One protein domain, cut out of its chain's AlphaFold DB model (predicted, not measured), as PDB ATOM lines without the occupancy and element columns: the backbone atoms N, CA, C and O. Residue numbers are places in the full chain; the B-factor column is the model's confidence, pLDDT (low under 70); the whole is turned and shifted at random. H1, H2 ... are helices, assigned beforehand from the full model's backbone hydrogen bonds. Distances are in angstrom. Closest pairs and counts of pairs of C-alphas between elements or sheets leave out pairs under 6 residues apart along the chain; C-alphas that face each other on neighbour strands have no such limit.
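What this domain is: This is residues 73 to 117 of the 117 residues of the protein "MFS domain-containing protein" of Lichtheimia corymbifera JMRC:FSU:9682 (UniProt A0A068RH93). One long helix, H1, makes the longest axis, and at its far end the chain turns a corner into a short helix, H2, so that the two make an L with one long arm and one short arm. After H2, residues 112 to 117 form a tail that lengthens the short arm. The printed part has 45 residues with two named helices, H1 then H2, and no named strand; its class is all helix. It is extended, with a radius of gyration of the C-alphas of 16.3 A, and only just flat, spanning 47 by 31 by 6 A.

Where its parts are: Find C-alpha 73 at (61.999, 7.031, 59.280); from there H1, residues 73 to 101, runs 41.8 A to C-alpha 101 at (92.373, 22.120, 83.780). Look next at C-alpha 104 at (95.887, 28.261, 80.291), where H2, residues 104 to 111, begins. It measures 11.6 A from first to last C-alpha and ends at C-alpha 111, at (98.307, 32.212, 69.669).

How they stand to each other: Start from H1 and go to residues 102 and 103, the tight link to H2. The two helices are close but not clearly touching, with 1 pair of C-alphas within 8 A. Their closest C-alphas, those of Asn 98 and Trp 105, are 8.0 A apart. Their lines are about perpendicular, at 75 degrees, and their centres are 23.5 A apart. In the backbones of H1 and H2 every O i to N i+4 pair is within hydrogen-bond range. Residues 73 to 97 of H1 stand free, and so do residues 107 to 117, of which 107 to 111 belong to H2.

The domain as a whole: The two C-alphas farthest apart are those of Gly 73 and Thr 115, at 47.3 A. The printed part has no cut and ends at Lys 117, the chain's last residue. The mean pLDDT of the printed part is 72.1; look for the low values, under 70, at residues 100 to 117.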
ATOM      1  N   GLY A  73      62.005   5.655  58.764       80.75
ATOM      2  CA  GLY A  73      61.999   7.031  59.280       80.75
ATOM      3  C   GLY A  73      62.457   7.153  60.738       80.75
ATOM      4  O   GLY A  73      63.199   8.072  61.065       80.75
ATOM      5  N   LEU A  74      62.091   6.200  61.604       83.44
ATOM      6  CA  LEU A  74      62.536   6.191  63.002       83.44
ATOM      7  C   LEU A  74      64.023   5.841  63.114       83.44
ATOM      8  O   LEU A  74      64.738   6.487  63.870       83.44
ATOM      9  N   ALA A  75      64.499   4.869  62.332       82.00
ATOM     10  CA  ALA A  75      65.914   4.499  62.315       82.00
ATOM     11  C   ALA A  75      66.804   5.663  61.841       82.00
ATOM     12  O   ALA A  75      67.799   5.983  62.485       82.00
ATOM     13  N   MET A  76      66.406   6.341  60.759       83.50
ATOM     14  CA  MET A  76      67.103   7.537  60.272       83.50
ATOM     15  C   MET A  76      66.998   8.703  61.260       83.50
ATOM     16  O   MET A  76      67.971   9.426  61.445       83.50
ATOM     17  N   GLY A  77      65.852   8.856  61.935       87.06
ATOM     18  CA  GLY A  77      65.665   9.839  63.001       87.06
ATOM     19  C   GLY A  77      66.637   9.627  64.160       87.06
ATOM     20  O   GLY A  77      67.320  10.564  64.550       87.06
ATOM     21  N   ILE A  78      66.784   8.389  64.644       87.50
ATOM     22  CA  ILE A  78      67.760   8.039  65.690       87.50
ATOM     23  C   ILE A  78      69.189   8.323  65.214       87.50
ATOM     24  O   ILE A  78      69.974   8.905  65.960       87.50
ATOM     25  N   LEU A  79      69.519   7.959  63.970       85.12
ATOM     26  CA  LEU A  79      70.844   8.200  63.396       85.12
ATOM     27  C   LEU A  79      71.164   9.705  63.327       85.12
ATOM     28  O   LEU A  79      72.252  10.127  63.705       85.12
ATOM     29  N   ALA A  80      70.195  10.522  62.910       86.69
ATOM     30  CA  ALA A  80      70.326  11.975  62.873       86.69
ATOM     31  C   ALA A  80      70.428  12.584  64.282       86.69
ATOM     32  O   ALA A  80      71.269  13.453  64.525       86.69
ATOM     33  N   SER A  81      69.615  12.103  65.229       91.94
ATOM     34  CA  SER A  81      69.670  12.526  66.631       91.94
ATOM     35  C   SER A  81      71.009  12.186  67.283       91.94
ATOM     36  O   SER A  81      71.500  12.984  68.076       91.94
ATOM     37  N   ALA A  82      71.634  11.059  66.926       87.44
ATOM     38  CA  ALA A  82      72.948  10.676  67.438       87.44
ATOM     39  C   ALA A  82      74.040  11.681  67.039       87.44
ATOM     40  O   ALA A  82      74.843  12.070  67.885       87.44
ATOM     41  N   THR A  83      74.040  12.165  65.791       88.00
ATOM     42  CA  THR A  83      74.995  13.187  65.330       88.00
ATOM     43  C   THR A  83      74.829  14.499  66.100       88.00
ATOM     44  O   THR A  83      75.815  15.075  66.563       88.00
ATOM     45  N   GLY A  84      73.585  14.952  66.293       87.94
ATOM     46  CA  GLY A  84      73.293  16.162  67.070       87.94
ATOM     47  C   GLY A  84      73.674  16.020  68.547       87.94
ATOM     48  O   GLY A  84      74.351  16.885  69.103       87.94
ATOM     49  N   ALA A  85      73.303  14.901  69.172       93.00
ATOM     50  CA  ALA A  85      73.634  14.617  70.565       93.00
ATOM     51  C   ALA A  85      75.150  14.484  70.778       93.00
ATOM     52  O   ALA A  85      75.674  15.035  71.740       93.00
ATOM     53  N   GLY A  86      75.872  13.822  69.870       86.81
ATOM     54  CA  GLY A  86      77.327  13.681  69.942       86.81
ATOM     55  C   GLY A  86      78.060  15.023  69.905       86.81
ATOM     56  O   GLY A  86      78.952  15.253  70.719       86.81
ATOM     57  N   GLY A  87      77.645  15.943  69.028       88.19
ATOM     58  CA  GLY A  87      78.227  17.288  68.967       88.19
ATOM     59  C   GLY A  87      78.007  18.093  70.254       88.19
ATOM     60  O   GLY A  87      78.930  18.746  70.753       88.19
ATOM     61  N   LEU A  88      76.810  17.992  70.840       90.75
ATOM     62  CA  LEU A  88      76.499  18.628  72.122       90.75
ATOM     63  C   LEU A  88      77.302  18.002  73.267       90.75
ATOM     64  O   LEU A  88      77.890  18.733  74.058       90.75
ATOM     65  N   LEU A  89      77.386  16.671  73.325       92.94
ATOM     66  CA  LEU A  89      78.164  15.954  74.336       92.94
ATOM     67  C   LEU A  89      79.645  16.336  74.286       92.94
ATOM     68  O   LEU A  89      80.216  16.641  75.328       92.94
ATOM     69  N   ILE A  90      80.255  16.386  73.097       86.81
ATOM     70  CA  ILE A  90      81.653  16.815  72.941       86.81
ATOM     71  C   ILE A  90      81.831  18.256  73.434       86.81
ATOM     72  O   ILE A  90      82.754  18.527  74.195       86.81
ATOM     73  N   SER A  91      80.930  19.167  73.065       85.12
ATOM     74  CA  SER A  91      80.994  20.572  73.497       85.12
ATOM     75  C   SER A  91      80.897  20.721  75.022       85.12
ATOM     76  O   SER A  91      81.648  21.485  75.634       85.12
ATOM     77  N   GLN A  92      80.007  19.954  75.656       86.00
ATOM     78  CA  GLN A  92      79.868  19.932  77.113       86.00
ATOM     79  C   GLN A  92      81.103  19.327  77.786       86.00
ATOM     80  O   GLN A  92      81.629  19.906  78.733       86.00
ATOM     81  N   LEU A  93      81.621  18.212  77.264       85.56
ATOM     82  CA  LEU A  93      82.838  17.581  77.774       85.56
ATOM     83  C   LEU A  93      84.039  18.522  77.689       85.56
ATOM     84  O   LEU A  93      84.754  18.665  78.672       85.56
ATOM     85  N   VAL A  94      84.231  19.217  76.565       83.44
ATOM     86  CA  VAL A  94      85.302  20.217  76.416       83.44
ATOM     87  C   VAL A  94      85.164  21.321  77.462       83.44
ATOM     88  O   VAL A  94      86.155  21.715  78.069       83.44
ATOM     89  N   THR A  95      83.941  21.777  77.732       79.75
ATOM     90  CA  THR A  95      83.679  22.806  78.748       79.75
ATOM     91  C   THR A  95      84.027  22.315  80.161       79.75
ATOM     92  O   THR A  95      84.663  23.045  80.917       79.75
ATOM     93  N   VAL A  96      83.679  21.070  80.500       83.00
ATOM     94  CA  VAL A  96      83.983  20.436  81.802       83.00
ATOM     95  C   VAL A  96      85.480  20.150  81.972       83.00
ATOM     96  O   VAL A  96      86.051  20.338  83.047       83.00
ATOM     97  N   ILE A  97      86.139  19.704  80.904       79.06
ATOM     98  CA  ILE A  97      87.586  19.474  80.882       79.06
ATOM     99  C   ILE A  97      88.312  20.812  81.076       79.06
ATOM    100  O   ILE A  97      89.217  20.910  81.903       79.06
ATOM    101  N   ASN A  98      87.872  21.867  80.386       71.50
ATOM    102  CA  ASN A  98      88.463  23.197  80.489       71.50
ATOM    103  C   ASN A  98      88.258  23.836  81.874       71.50
ATOM    104  O   ASN A  98      89.173  24.469  82.400       71.50
ATOM    105  N   SER A  99      87.097  23.638  82.508       70.62
ATOM    106  CA  SER A  99      86.864  24.128  83.874       70.62
ATOM    107  C   SER A  99      87.714  23.402  84.924       70.62
ATOM    108  O   SER A  99      88.020  23.990  85.958       70.62
ATOM    109  N   SER A 100      88.148  22.168  84.646       69.75
ATOM    110  CA  SER A 100      88.985  21.365  85.548       69.75
ATOM    111  C   SER A 100      90.498  21.578  85.349       69.75
ATOM    112  O   SER A 100      91.262  21.408  86.294       69.75
ATOM    113  N   LEU A 101      90.947  21.953  84.141       63.62
ATOM    114  CA  LEU A 101      92.373  22.120  83.780       63.62
ATOM    115  C   LEU A 101      92.856  23.587  83.735       63.62
ATOM    116  O   LEU A 101      94.051  23.850  83.568       63.62
ATOM    117  N   GLY A 102      91.955  24.548  83.951       59.62
ATOM    118  CA  GLY A 102      92.249  25.981  83.938       59.62
ATOM    119  C   GLY A 102      92.466  26.540  82.519       59.62
ATOM    120  O   GLY A 102      92.971  25.845  81.636       59.62
ATOM    121  N   PRO A 103      92.143  27.825  82.279       56.91
ATOM    122  CA  PRO A 103      92.055  28.412  80.934       56.91
ATOM    123  C   PRO A 103      93.403  28.553  80.189       56.91
ATOM    124  O   PRO A 103      93.433  28.935  79.022       56.91
ATOM    125  N   GLN A 104      94.521  28.200  80.827       57.81
ATOM    126  CA  GLN A 104      95.887  28.261  80.291       57.81
ATOM    127  C   GLN A 104      96.118  27.430  79.016       57.81
ATOM    128  O   GLN A 104      96.842  27.877  78.129       57.81
ATOM    129  N   TRP A 105      95.452  26.281  78.860       57.03
ATOM    130  CA  TRP A 105      95.570  25.457  77.647       57.03
ATOM    131  C   TRP A 105      94.905  26.096  76.418       57.03
ATOM    132  O   TRP A 105      95.419  25.971  75.309       57.03
ATOM    133  N   TYR A 106      93.801  26.828  76.608       57.03
ATOM    134  CA  TYR A 106      93.093  27.501  75.514       57.03
ATOM    135  C   TYR A 106      93.889  28.693  74.961       57.03
ATOM    136  O   TYR A 106      93.963  28.882  73.743       57.03
ATOM    137  N   TYR A 107      94.543  29.466  75.836       55.09
ATOM    138  CA  TYR A 107      95.364  30.608  75.420       55.09
ATOM    139  C   TYR A 107      96.578  30.186  74.575       55.09
ATOM    140  O   TYR A 107      96.905  30.870  73.610       55.09
ATOM    141  N   MET A 108      97.179  29.021  74.851       54.22
ATOM    142  CA  MET A 108      98.278  28.468  74.043       54.22
ATOM    143  C   MET A 108      97.834  28.071  72.623       54.22
ATOM    144  O   MET A 108      98.596  28.219  71.669       54.22
ATOM    145  N   SER A 109      96.588  27.613  72.453       53.03
ATOM    146  CA  SER A 109      96.008  27.318  71.133       53.03
ATOM    147  C   SER A 109      95.508  28.557  70.376       53.03
ATOM    148  O   SER A 109      95.442  28.531  69.148       53.03
ATOM    149  N   GLY A 110      95.185  29.648  71.080       51.19
ATOM    150  CA  GLY A 110      94.764  30.916  70.471       51.19
ATOM    151  C   GLY A 110      95.897  31.687  69.784       51.19
ATOM    152  O   GLY A 110      95.642  32.410  68.824       51.19
ATOM    153  N   ASP A 111      97.146  31.494  70.218       46.19
ATOM    154  CA  ASP A 111      98.307  32.212  69.669       46.19
ATOM    155  C   ASP A 111      98.839  31.593  68.357       46.19
ATOM    156  O   ASP A 111      99.422  32.265  67.510       46.19
ATOM    157  N   SER A 112      98.547  30.313  68.099       49.12
ATOM    158  CA  SER A 112      98.931  29.657  66.835       49.12
ATOM    159  C   SER A 112      98.043  30.042  65.640       49.12
ATOM    160  O   SER A 112      98.419  29.795  64.496       49.12
ATOM    161  N   ALA A 113      96.883  30.670  65.874       47.22
ATOM    162  CA  ALA A 113      95.980  31.123  64.812       47.22
ATOM    163  C   ALA A 113      96.269  32.561  64.325       47.22
ATOM    164  O   ALA A 113      95.767  32.962  63.276       47.22
ATOM    165  N   SER A 114      97.079  33.343  65.052       42.75
ATOM    166  CA  SER A 114      97.422  34.731  64.696       42.75
ATOM    167  C   SER A 114      98.688  34.848  63.824       42.75
ATOM    168  O   SER A 114      98.856  35.857  63.144       42.75
ATOM    169  N   THR A 115      99.532  33.804  63.774       43.75
ATOM    170  CA  THR A 115     100.810  33.757  63.020       43.75
ATOM    171  C   THR A 115     100.694  33.069  61.640       43.75
ATOM    172  O   THR A 115     101.693  32.800  60.981       43.75
ATOM    173  N   MET A 116      99.475  32.782  61.164       44.56
ATOM    174  CA  MET A 116      99.207  32.343  59.778       44.56
ATOM    175  C   MET A 116      98.230  33.297  59.067       44.56
ATOM    176  O   MET A 116      97.242  32.868  58.468       44.56
ATOM    177  N   LYS A 117      98.490  34.603  59.165       40.09
ATOM    178  CA  LYS A 117      98.036  35.579  58.166       40.09
ATOM    179  C   LYS A 117      99.151  35.837  57.166       40.09
ATOM    180  O   LYS A 117     100.316  35.887  57.618       40.09
TER     181      LYS A 117